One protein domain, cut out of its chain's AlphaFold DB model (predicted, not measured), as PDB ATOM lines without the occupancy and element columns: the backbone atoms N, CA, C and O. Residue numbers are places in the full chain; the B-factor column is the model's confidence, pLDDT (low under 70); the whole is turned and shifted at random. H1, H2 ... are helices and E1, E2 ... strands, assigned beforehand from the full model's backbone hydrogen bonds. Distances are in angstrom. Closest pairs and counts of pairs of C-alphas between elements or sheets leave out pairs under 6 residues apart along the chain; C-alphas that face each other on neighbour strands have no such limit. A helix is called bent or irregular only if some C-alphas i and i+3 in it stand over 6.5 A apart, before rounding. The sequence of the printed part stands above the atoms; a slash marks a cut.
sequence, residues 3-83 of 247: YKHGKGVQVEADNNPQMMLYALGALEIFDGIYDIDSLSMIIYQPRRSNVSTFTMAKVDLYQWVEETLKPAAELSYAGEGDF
ATOM      1  N   TYR A   3      20.077 -29.132 -60.940       96.19
ATOM      2  CA  TYR A   3      19.364 -28.372 -61.963       96.19
ATOM      3  C   TYR A   3      18.112 -27.737 -61.357       96.19
ATOM      4  O   TYR A   3      17.172 -28.418 -60.946       96.19
ATOM      5  N   LYS A   4      18.056 -26.404 -61.342       94.94
ATOM      6  CA  LYS A   4      16.938 -25.641 -60.775       94.94
ATOM      7  C   LYS A   4      16.165 -24.909 -61.876       94.94
ATOM      8  O   LYS A   4      16.722 -24.149 -62.663       94.94
ATOM      9  N   HIS A   5      14.842 -25.070 -61.898       93.25
ATOM     10  CA  HIS A   5      13.970 -24.479 -62.932       93.25
ATOM     11  C   HIS A   5      13.059 -23.343 -62.434       93.25
ATOM     12  O   HIS A   5      12.230 -22.832 -63.197       93.25
ATOM     13  N   GLY A   6      13.194 -22.941 -61.168       88.25
ATOM     14  CA  GLY A   6      12.477 -21.797 -60.607       88.25
ATOM     15  C   GLY A   6      12.935 -20.478 -61.237       88.25
ATOM     16  O   GLY A   6      14.127 -20.264 -61.434       88.25
ATOM     17  N   LYS A   7      11.985 -19.590 -61.561       88.50
ATOM     18  CA  LYS A   7      12.278 -18.237 -62.075       88.50
ATOM     19  C   LYS A   7      12.305 -17.178 -60.964       88.50
ATOM     20  O   LYS A   7      13.077 -16.231 -61.055       88.50
ATOM     21  N   GLY A   8      11.478 -17.343 -59.927       84.06
ATOM     22  CA  GLY A   8      11.256 -16.324 -58.891       84.06
ATOM     23  C   GLY A   8      12.447 -16.087 -57.962       84.06
ATOM     24  O   GLY A   8      12.753 -14.940 -57.664       84.06
ATOM     25  N   VAL A   9      13.155 -17.148 -57.569       88.44
ATOM     26  CA  VAL A   9      14.265 -17.081 -56.608       88.44
ATOM     27  C   VAL A   9      15.530 -17.641 -57.250       88.44
ATOM     28  O   VAL A   9      15.519 -18.737 -57.819       88.44
ATOM     29  N   GLN A  10      16.608 -16.863 -57.191       92.94
ATOM     30  CA  GLN A  10      17.937 -17.324 -57.577       92.94
ATOM     31  C   GLN A  10      18.493 -18.230 -56.479       92.94
ATOM     32  O   GLN A  10      18.301 -17.945 -55.303       92.94
ATOM     33  N   VAL A  11      19.130 -19.332 -56.860       93.38
ATOM     34  CA  VAL A  11      19.691 -20.304 -55.918       93.38
ATOM     35  C   VAL A  11      21.187 -20.390 -56.173       93.38
ATOM     36  O   VAL A  11      21.600 -20.720 -57.283       93.38
ATOM     37  N   GLU A  12      21.971 -20.102 -55.140       96.31
ATOM     38  CA  GLU A  12      23.433 -20.116 -55.174       96.31
ATOM     39  C   GLU A  12      23.992 -21.419 -54.601       96.31
ATOM     40  O   GLU A  12      23.378 -22.036 -53.724       96.31
ATOM     41  N   ALA A  13      25.141 -21.848 -55.127       96.81
ATOM     42  CA  ALA A  13      25.861 -23.033 -54.666       96.81
ATOM     43  C   ALA A  13      26.702 -22.758 -53.410       96.81
ATOM     44  O   ALA A  13      27.011 -23.703 -52.685       96.81
ATOM     45  N   ASP A  14      27.054 -21.492 -53.168       96.88
ATOM     46  CA  ASP A  14      27.870 -21.061 -52.033       96.88
ATOM     47  C   ASP A  14      27.259 -21.517 -50.703       96.88
ATOM     48  O   ASP A  14      26.113 -21.179 -50.397       96.88
ATOM     49  N   ASN A  15      28.011 -22.343 -49.965       95.56
ATOM     50  CA  ASN A  15      27.624 -22.934 -48.680       95.56
ATOM     51  C   ASN A  15      26.177 -23.466 -48.642       95.56
ATOM     52  O   ASN A  15      25.471 -23.350 -47.639       95.56
ATOM     53  N   ASN A  16      25.702 -24.035 -49.754       96.75
ATOM     54  CA  ASN A  16      24.316 -24.462 -49.889       96.75
ATOM     55  C   ASN A  16      24.081 -25.818 -49.187       96.75
ATOM     56  O   ASN A  16      24.587 -26.834 -49.677       96.75
ATOM     57  N   PRO A  17      23.243 -25.899 -48.129       95.88
ATOM     58  CA  PRO A  17      23.050 -27.137 -47.367       95.88
ATOM     59  C   PRO A  17      22.543 -28.321 -48.201       95.88
ATOM     60  O   PRO A  17      22.934 -29.460 -47.964       95.88
ATOM     61  N   GLN A  18      21.698 -28.072 -49.210       95.88
ATOM     62  CA  GLN A  18      21.219 -29.130 -50.106       95.88
ATOM     63  C   GLN A  18      22.367 -29.696 -50.949       95.88
ATOM     64  O   GLN A  18      22.462 -30.910 -51.129       95.88
ATOM     65  N   MET A  19      23.243 -28.831 -51.459       97.69
ATOM     66  CA  MET A  19      24.399 -29.268 -52.236       97.69
ATOM     67  C   MET A  19      25.421 -29.997 -51.366       97.69
ATOM     68  O   MET A  19      25.950 -31.017 -51.797       97.69
ATOM     69  N   MET A  20      25.644 -29.520 -50.142       97.62
ATOM     70  CA  MET A  20      26.545 -30.148 -49.172       97.62
ATOM     71  C   MET A  20      26.065 -31.553 -48.784       97.62
ATOM     72  O   MET A  20      26.873 -32.473 -48.707       97.62
ATOM     73  N   LEU A  21      24.748 -31.768 -48.659       97.44
ATOM     74  CA  LEU A  21      24.169 -33.109 -48.495       97.44
ATOM     75  C   LEU A  21      24.459 -34.028 -49.689       97.44
ATOM     76  O   LEU A  21      24.797 -35.196 -49.500       97.44
ATOM     77  N   TYR A  22      24.354 -33.518 -50.920       96.31
ATOM     78  CA  TYR A  22      24.722 -34.297 -52.105       96.31
ATOM     79  C   TYR A  22      26.220 -34.599 -52.159       96.31
ATOM     80  O   TYR A  22      26.597 -35.706 -52.540       96.31
ATOM     81  N   ALA A  23      27.067 -33.643 -51.774       96.19
ATOM     82  CA  ALA A  23      28.510 -33.834 -51.693       96.19
ATOM     83  C   ALA A  23      28.872 -34.912 -50.661       96.19
ATOM     84  O   ALA A  23      29.669 -35.795 -50.969       96.19
ATOM     85  N   LEU A  24      28.224 -34.906 -49.493       96.12
ATOM     86  CA  LEU A  24      28.398 -35.936 -48.468       96.12
ATOM     87  C   LEU A  24      27.997 -37.323 -48.984       96.12
ATOM     88  O   LEU A  24      28.753 -38.277 -48.837       96.12
ATOM     89  N   GLY A  25      26.839 -37.433 -49.643       94.81
ATOM     90  CA  GLY A  25      26.404 -38.697 -50.242       94.81
ATOM     91  C   GLY A  25      27.346 -39.198 -51.342       94.81
ATOM     92  O   GLY A  25      27.534 -40.400 -51.492       94.81
ATOM     93  N   ALA A  26      27.966 -38.290 -52.101       93.62
ATOM     94  CA  ALA A  26      28.980 -38.655 -53.086       93.62
ATOM     95  C   ALA A  26      30.273 -39.154 -52.420       93.62
ATOM     96  O   ALA A  26      30.820 -40.161 -52.867       93.62
ATOM     97  N   LEU A  27      30.738 -38.502 -51.347       94.38
ATOM     98  CA  LEU A  27      31.884 -38.990 -50.571       94.38
ATOM     99  C   LEU A  27      31.627 -40.396 -50.034       94.38
ATOM    100  O   LEU A  27      32.451 -41.272 -50.249       94.38
ATOM    101  N   GLU A  28      30.460 -40.652 -49.450       91.88
ATOM    102  CA  GLU A  28      30.133 -41.977 -48.905       91.88
ATOM    103  C   GLU A  28      30.278 -43.107 -49.943       91.88
ATOM    104  O   GLU A  28      30.639 -44.234 -49.612       91.88
ATOM    105  N   ILE A  29      30.039 -42.810 -51.225       92.19
ATOM    106  CA  ILE A  29      30.140 -43.787 -52.316       92.19
ATOM    107  C   ILE A  29      31.575 -43.906 -52.858       92.19
ATOM    108  O   ILE A  29      31.999 -45.002 -53.230       92.19
ATOM    109  N   PHE A  30      32.312 -42.796 -52.963       90.75
ATOM    110  CA  PHE A  30      33.560 -42.729 -53.737       90.75
ATOM    111  C   PHE A  30      34.834 -42.562 -52.904       90.75
ATOM    112  O   PHE A  30      35.915 -42.849 -53.416       90.75
ATOM    113  N   ASP A  31      34.736 -42.142 -51.647       86.88
ATOM    114  CA  ASP A  31      35.889 -41.822 -50.795       86.88
ATOM    115  C   ASP A  31      36.731 -43.055 -50.433       86.88
ATOM    116  O   ASP A  31      37.937 -42.971 -50.246       86.88
ATOM    117  N   GLY A  32      36.117 -44.243 -50.414       86.00
ATOM    118  CA  GLY A  32      36.851 -45.507 -50.273       86.00
ATOM    119  C   GLY A  32      37.593 -45.951 -51.543       86.00
ATOM    120  O   GLY A  32      38.359 -46.911 -51.495       86.00
ATOM    121  N   ILE A  33      37.342 -45.297 -52.683       90.75
ATOM    122  CA  ILE A  33      37.905 -45.642 -53.999       90.75
ATOM    123  C   ILE A  33      38.975 -44.627 -54.417       90.75
ATOM    124  O   ILE A  33      39.966 -45.002 -55.045       90.75
ATOM    125  N   TYR A  34      38.782 -43.354 -54.076       88.75
ATOM    126  CA  TYR A  34      39.651 -42.248 -54.464       88.75
ATOM    127  C   TYR A  34      40.055 -41.422 -53.247       88.75
ATOM    128  O   TYR A  34      39.254 -41.228 -52.341       88.75
ATOM    129  N   ASP A  35      41.269 -40.875 -53.271       90.06
ATOM    130  CA  ASP A  35      41.714 -39.901 -52.274       90.06
ATOM    131  C   ASP A  35      41.163 -38.515 -52.645       90.06
ATOM    132  O   ASP A  35      41.637 -37.870 -53.585       90.06
ATOM    133  N   ILE A  36      40.060 -38.119 -52.004       93.50
ATOM    134  CA  ILE A  36      39.315 -36.899 -52.336       93.50
ATOM    135  C   ILE A  36      39.641 -35.806 -51.316       93.50
ATOM    136  O   ILE A  36      39.173 -35.848 -50.182       93.50
ATOM    137  N   ASP A  37      40.352 -34.765 -51.747       94.00
ATOM    138  CA  ASP A  37      40.666 -33.615 -50.884       94.00
ATOM    139  C   ASP A  37      39.613 -32.500 -50.937       94.00
ATOM    140  O   ASP A  37      39.405 -31.764 -49.969       94.00
ATOM    141  N   SER A  38      38.945 -32.339 -52.082       94.81
ATOM    142  CA  SER A  38      38.021 -31.229 -52.326       94.81
ATOM    143  C   SER A  38      36.853 -31.628 -53.215       94.81
ATOM    144  O   SER A  38      36.949 -32.531 -54.049       94.81
ATOM    145  N   LEU A  39      35.731 -30.932 -53.037       94.69
ATOM    146  CA  LEU A  39      34.490 -31.179 -53.761       94.69
ATOM    147  C   LEU A  39      34.000 -29.893 -54.402       94.69
ATOM    148  O   LEU A  39      34.032 -28.836 -53.778       94.69
ATOM    149  N   SER A  40      33.504 -29.996 -55.635       96.56
ATOM    150  CA  SER A  40      32.879 -28.882 -56.350       96.56
ATOM    151  C   SER A  40      31.398 -29.153 -56.581       96.56
ATOM    152  O   SER A  40      30.999 -30.118 -57.236       96.56
ATOM    153  N   MET A  41      30.567 -28.272 -56.042       97.81
ATOM    154  CA  MET A  41      29.119 -28.293 -56.144       97.81
ATOM    155  C   MET A  41      28.671 -27.221 -57.126       97.81
ATOM    156  O   MET A  41      29.097 -26.075 -57.046       97.81
ATOM    157  N   ILE A  42      27.794 -27.595 -58.054       97.75
ATOM    158  CA  ILE A  42      27.317 -26.693 -59.104       97.75
ATOM    159  C   ILE A  42      25.798 -26.661 -59.075       97.75
ATOM    160  O   ILE A  42      25.166 -27.719 -59.156       97.75
ATOM    161  N   ILE A  43      25.235 -25.458 -59.013       97.81
ATOM    162  CA  ILE A  43      23.823 -25.186 -59.267       97.81
ATOM    163  C   ILE A  43      23.696 -24.548 -60.643       97.81
ATOM    164  O   ILE A  43      24.320 -23.527 -60.936       97.81
ATOM    165  N   TYR A  44      22.853 -25.142 -61.483       97.12
ATOM    166  CA  TYR A  44      22.551 -24.625 -62.809       97.12
ATOM    167  C   TYR A  44      21.081 -24.212 -62.915       97.12
ATOM    168  O   TYR A  44      20.165 -25.022 -62.748       97.12
ATOM    169  N   GLN A  45      20.857 -22.935 -63.212       96.94
ATOM    170  CA  GLN A  45      19.550 -22.289 -63.318       96.94
ATOM    171  C   GLN A  45      19.350 -21.689 -64.720       96.94
ATOM    172  O   GLN A  45      19.438 -20.468 -64.900       96.94
ATOM    173  N   PRO A  46      19.012 -22.510 -65.737       93.75
ATOM    174  CA  PRO A  46      19.001 -22.080 -67.137       93.75
ATOM    175  C   PRO A  46      18.017 -20.940 -67.411       93.75
ATOM    176  O   PRO A  46      18.300 -20.037 -68.187       93.75
ATOM    177  N   ARG A  47      16.862 -20.930 -66.732       93.75
ATOM    178  CA  ARG A  47      15.821 -19.902 -66.926       93.75
ATOM    179  C   ARG A  47      16.193 -18.520 -66.372       93.75
ATOM    180  O   ARG A  47      15.443 -17.574 -66.596       93.75
ATOM    181  N   ARG A  48      17.299 -18.414 -65.630       92.25
ATOM    182  CA  ARG A  48      17.870 -17.158 -65.117       92.25
ATOM    183  C   ARG A  48      19.281 -16.898 -65.652       92.25
ATOM    184  O   ARG A  48      19.915 -15.957 -65.199       92.25
ATOM    185  N   SER A  49      19.776 -17.742 -66.562       92.81
ATOM    186  CA  SER A  49      21.179 -17.739 -66.992       92.81
ATOM    187  C   SER A  49      22.168 -17.741 -65.816       92.81
ATOM    188  O   SER A  49      23.230 -17.136 -65.907       92.81
ATOM    189  N   ASN A  50      21.811 -18.405 -64.709       94.50
ATOM    190  CA  ASN A  50      22.644 -18.477 -63.511       94.50
ATOM    191  C   ASN A  50      23.390 -19.819 -63.459       94.50
ATOM    192  O   ASN A  50      22.776 -20.884 -63.583       94.50
ATOM    193  N   VAL A  51      24.707 -19.752 -63.275       96.31
ATOM    194  CA  VAL A  51      25.586 -20.897 -63.023       96.31
ATOM    195  C   VAL A  51      26.410 -20.550 -61.795       96.31
ATOM    196  O   VAL A  51      27.276 -19.684 -61.858       96.31
ATOM    197  N   SER A  52      26.126 -21.221 -60.686       97.62
ATOM    198  CA  SER A  52      26.785 -20.972 -59.408       97.62
ATOM    199  C   SER A  52      27.610 -22.194 -59.036       97.62
ATOM    200  O   SER A  52      27.124 -23.323 -59.130       97.62
ATOM    201  N   THR A  53      28.870 -21.984 -58.670       97.81
ATOM    202  CA  THR A  53      29.809 -23.051 -58.312       97.81
ATOM    203  C   THR A  53      30.431 -22.737 -56.968       97.81
ATOM    204  O   THR A  53      30.861 -21.610 -56.738       97.81
ATOM    205  N   PHE A  54      30.497 -23.742 -56.106       98.06
ATOM    206  CA  PHE A  54      31.149 -23.653 -54.813       98.06
ATOM    207  C   PHE A  54      32.058 -24.856 -54.616       98.06
ATOM    208  O   PHE A  54      31.636 -26.000 -54.805       98.06
ATOM    209  N   THR A  55      33.305 -24.584 -54.250       97.94
ATOM    210  CA  THR A  55      34.316 -25.602 -53.989       97.94
ATOM    211  C   THR A  55      34.745 -25.492 -52.539       97.94
ATOM    212  O   THR A  55      35.031 -24.394 -52.069       97.94
ATOM    213  N   MET A  56      34.804 -26.624 -51.844       97.31
ATOM    214  CA  MET A  56      35.241 -26.682 -50.450       97.31
ATOM    215  C   MET A  56      36.099 -27.915 -50.188       97.31
ATOM    216  O   MET A  56      36.045 -28.889 -50.950       97.31
ATOM    217  N   ALA A  57      36.890 -27.875 -49.116       97.56
ATOM    218  CA  ALA A  57      37.674 -29.024 -48.694       97.56
ATOM    219  C   ALA A  57      36.775 -30.094 -48.060       97.56
ATOM    220  O   ALA A  57      35.746 -29.796 -47.446       97.56
ATOM    221  N   LYS A  58      37.191 -31.357 -48.174       96.00
ATOM    222  CA  LYS A  58      36.518 -32.496 -47.533       96.00
ATOM    223  C   LYS A  58      36.390 -32.296 -46.021       96.00
ATOM    224  O   LYS A  58      35.338 -32.574 -45.452       96.00
ATOM    225  N   VAL A  59      37.443 -31.786 -45.379       96.56
ATOM    226  CA  VAL A  59      37.479 -31.549 -43.926       96.56
ATOM    227  C   VAL A  59      36.414 -30.549 -43.471       96.56
ATOM    228  O   VAL A  59      35.706 -30.822 -42.505       96.56
ATOM    229  N   ASP A  60      36.223 -29.460 -44.217       97.38
ATOM    230  CA  ASP A  60      35.230 -28.426 -43.902       97.38
ATOM    231  C   ASP A  60      33.802 -28.978 -44.022       97.38
ATOM    232  O   ASP A  60      32.914 -28.638 -43.238       97.38
ATOM    233  N   LEU A  61      33.574 -29.876 -44.989       97.19
ATOM    234  CA  LEU A  61      32.279 -30.527 -45.162       97.19
ATOM    235  C   LEU A  61      31.952 -31.431 -43.966       97.19
ATOM    236  O   LEU A  61      30.838 -31.365 -43.451       97.19
ATOM    237  N   TYR A  62      32.907 -32.243 -43.497       96.69
ATOM    238  CA  TYR A  62      32.708 -33.066 -42.297       96.69
ATOM    239  C   TYR A  62      32.509 -32.223 -41.040       96.69
ATOM    240  O   TYR A  62      31.670 -32.568 -40.211       96.69
ATOM    241  N   GLN A  63      33.212 -31.097 -40.914       97.88
ATOM    242  CA  GLN A  63      32.982 -30.173 -39.807       97.88
ATOM    243  C   GLN A  63      31.536 -29.659 -39.804       97.88
ATOM    244  O   GLN A  63      30.857 -29.741 -38.783       97.88
ATOM    245  N   TRP A  64      31.017 -29.220 -40.957       97.69
ATOM    246  CA  TRP A  64      29.610 -28.822 -41.079       97.69
ATOM    247  C   TRP A  64      28.637 -29.962 -40.731       97.69
ATOM    248  O   TRP A  64      27.582 -29.722 -40.131       97.69
ATOM    249  N   VAL A  65      28.984 -31.209 -41.067       97.38
ATOM    250  CA  VAL A  65      28.170 -32.377 -40.708       97.38
ATOM    251  C   VAL A  65      28.049 -32.534 -39.193       97.38
ATOM    252  O   VAL A  65      26.934 -32.694 -38.693       97.38
ATOM    253  N   GLU A  66      29.165 -32.470 -38.468       98.06
ATOM    254  CA  GLU A  66      29.175 -32.622 -37.008       98.06
ATOM    255  C   GLU A  66      28.542 -31.423 -36.293       98.06
ATOM    256  O   GLU A  66      27.767 -31.601 -35.358       98.06
ATOM    257  N   GLU A  67      28.837 -30.199 -36.737       97.62
ATOM    258  CA  GLU A  67      28.435 -28.982 -36.022       97.62
ATOM    259  C   GLU A  67      27.018 -28.510 -36.366       97.62
ATOM    260  O   GLU A  67      26.381 -27.831 -35.561       97.62
ATOM    261  N   THR A  68      26.511 -28.835 -37.559       96.06
ATOM    262  CA  THR A  68      25.225 -28.312 -38.051       96.06
ATOM    263  C   THR A  68      24.246 -29.416 -38.422       96.06
ATOM    264  O   THR A  68      23.115 -29.418 -37.930       96.06
ATOM    265  N   LEU A  69      24.642 -30.353 -39.291       96.62
ATOM    266  CA  LEU A  69      23.700 -31.323 -39.851       96.62
ATOM    267  C   LEU A  69      23.191 -32.315 -38.800       96.62
ATOM    268  O   LEU A  69      21.977 -32.479 -38.669       96.62
ATOM    269  N   LYS A  70      24.097 -32.974 -38.066       96.69
ATOM    270  CA  LYS A  70      23.732 -33.977 -37.056       96.69
ATOM    271  C   LYS A  70      22.869 -33.382 -35.934       96.69
ATOM    272  O   LYS A  70      21.778 -33.917 -35.733       96.69
ATOM    273  N   PRO A  71      23.236 -32.253 -35.292       96.44
ATOM    274  CA  PRO A  71      22.397 -31.653 -34.254       96.44
ATOM    275  C   PRO A  71      21.004 -31.266 -34.766       96.44
ATOM    276  O   PRO A  71      20.000 -31.496 -34.094       96.44
ATOM    277  N   ALA A  72      20.913 -30.713 -35.982       94.62
ATOM    278  CA  ALA A  72      19.625 -30.361 -36.578       94.62
ATOM    279  C   ALA A  72      18.763 -31.599 -36.888       94.62
ATOM    280  O   ALA A  72      17.544 -31.561 -36.704       94.62
ATOM    281  N   ALA A  73      19.381 -32.692 -37.342       94.75
ATOM    282  CA  ALA A  73      18.693 -33.950 -37.607       94.75
ATOM    283  C   ALA A  73      18.165 -34.597 -36.317       94.75
ATOM    284  O   ALA A  73      17.022 -35.055 -36.298       94.75
ATOM    285  N   GLU A  74      18.951 -34.585 -35.238       96.50
ATOM    286  CA  GLU A  74      18.549 -35.098 -33.922       96.50
ATOM    287  C   GLU A  74      17.362 -34.318 -33.344       96.50
ATOM    288  O   GLU A  74      16.355 -34.927 -32.981       96.50
ATOM    289  N   LEU A  75      17.423 -32.980 -33.356       95.69
ATOM    290  CA  LEU A  75      16.311 -32.118 -32.930       95.69
ATOM    291  C   LEU A  75      15.041 -32.402 -33.740       95.69
ATOM    292  O   LEU A  75      13.963 -32.596 -33.178       95.69
ATOM    293  N   SER A  76      15.173 -32.484 -35.069       92.94
ATOM    294  CA  SER A  76      14.036 -32.773 -35.941       92.94
ATOM    295  C   SER A  76      13.444 -34.159 -35.684       92.94
ATOM    296  O   SER A  76      12.228 -34.315 -35.795       92.94
ATOM    297  N   TYR A  77      14.270 -35.162 -35.374       95.12
ATOM    298  CA  TYR A  77      13.808 -36.518 -35.073       95.12
ATOM    299  C   TYR A  77      13.080 -36.588 -33.724       95.12
ATOM    300  O   TYR A  77      12.080 -37.293 -33.604       95.12
ATOM    301  N   ALA A  78      13.528 -35.809 -32.734       96.81
ATOM    302  CA  ALA A  78      12.862 -35.664 -31.439       96.81
ATOM    303  C   ALA A  78      11.547 -34.858 -31.506       96.81
ATOM    304  O   ALA A  78      10.791 -34.827 -30.536       96.81
ATOM    305  N   GLY A  79      11.244 -34.221 -32.645       93.00
ATOM    306  CA  GLY A  79      10.108 -33.303 -32.776       93.00
ATOM    307  C   GLY A  79      10.326 -31.972 -32.051       93.00
ATOM    308  O   GLY A  79       9.364 -31.264 -31.755       93.00
ATOM    309  N   GLU A  80      11.582 -31.645 -31.758       93.38
ATOM    310  CA  GLU A  80      12.009 -30.415 -31.107       93.38
ATOM    311  C   GLU A  80      12.392 -29.344 -32.143       93.38
ATOM    312  O   GLU A  80      12.394 -29.568 -33.358       93.38
ATOM    313  N   GLY A  81      12.731 -28.153 -31.652       86.88
ATOM    314  CA  GLY A  81      13.201 -27.035 -32.458       86.88
ATOM    315  C   GLY A  81      12.287 -25.817 -32.398       86.88
ATOM    316  O   GLY A  81      11.085 -25.895 -32.143       86.88
ATOM    317  N   ASP A  82      12.887 -24.660 -32.653       91.25
ATOM    318  CA  ASP A  82      12.198 -23.382 -32.559       91.25
ATOM    319  C   ASP A  82      11.611 -22.943 -33.896       91.25
ATOM    320  O   ASP A  82      12.230 -23.057 -34.961       91.25
ATOM    321  N   PHE A  83      10.445 -22.303 -33.830       90.62
ATOM    322  CA  PHE A  83       9.954 -21.526 -34.958       90.62
ATOM    323  C   PHE A  83      10.907 -20.359 -35.237       90.62
ATOM    324  O   PHE A  83      11.256 -19.585 -34.342       90.62
TER     325      PHE A  83
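This is residues 3 to 83 of the 247 residues of an uncharacterized protein of bioreactor metagenome (UniProt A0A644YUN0). Helix H1 packs on the hairpin of E1 and E2; bent helix H2 leads away, residues 73 to 79 sticking out. The printed part has 81 residues with two named helices and two named strands, H1, E1, E2, H2, mixed in class; the sheet is antiparallel. It is loose, radius of gyration of the C-alphas 14.8 A, spanning 40 by 38 by 18 A.

Find C-alpha 38 at (38.021, -31.229, -52.326); E1 runs to residue 45, 23.3 A. E2 is residues 50 to 57, H1 residues 17 to 30. H2, residues 58 to 78, one helix by its hydrogen bonds, is bent: C-alphas 67 and 70 are 6.9 A apart. Arm H2a ends at 67; H2b runs from 70 to 78, at (12.862, -35.664, -31.439).

Across E1 and E2, N 41 and O 54 are within hydrogen-bond range, 2.8 A. The closest C-alphas of H1 and E1 are Met 19 and Met 41, 6.2 A. H1 and H2a are close but not clearly touching. Every O i to N i+4 pair in H1, H2a and H2b is within range.

The printed part has no cut; no printed residue is under 70.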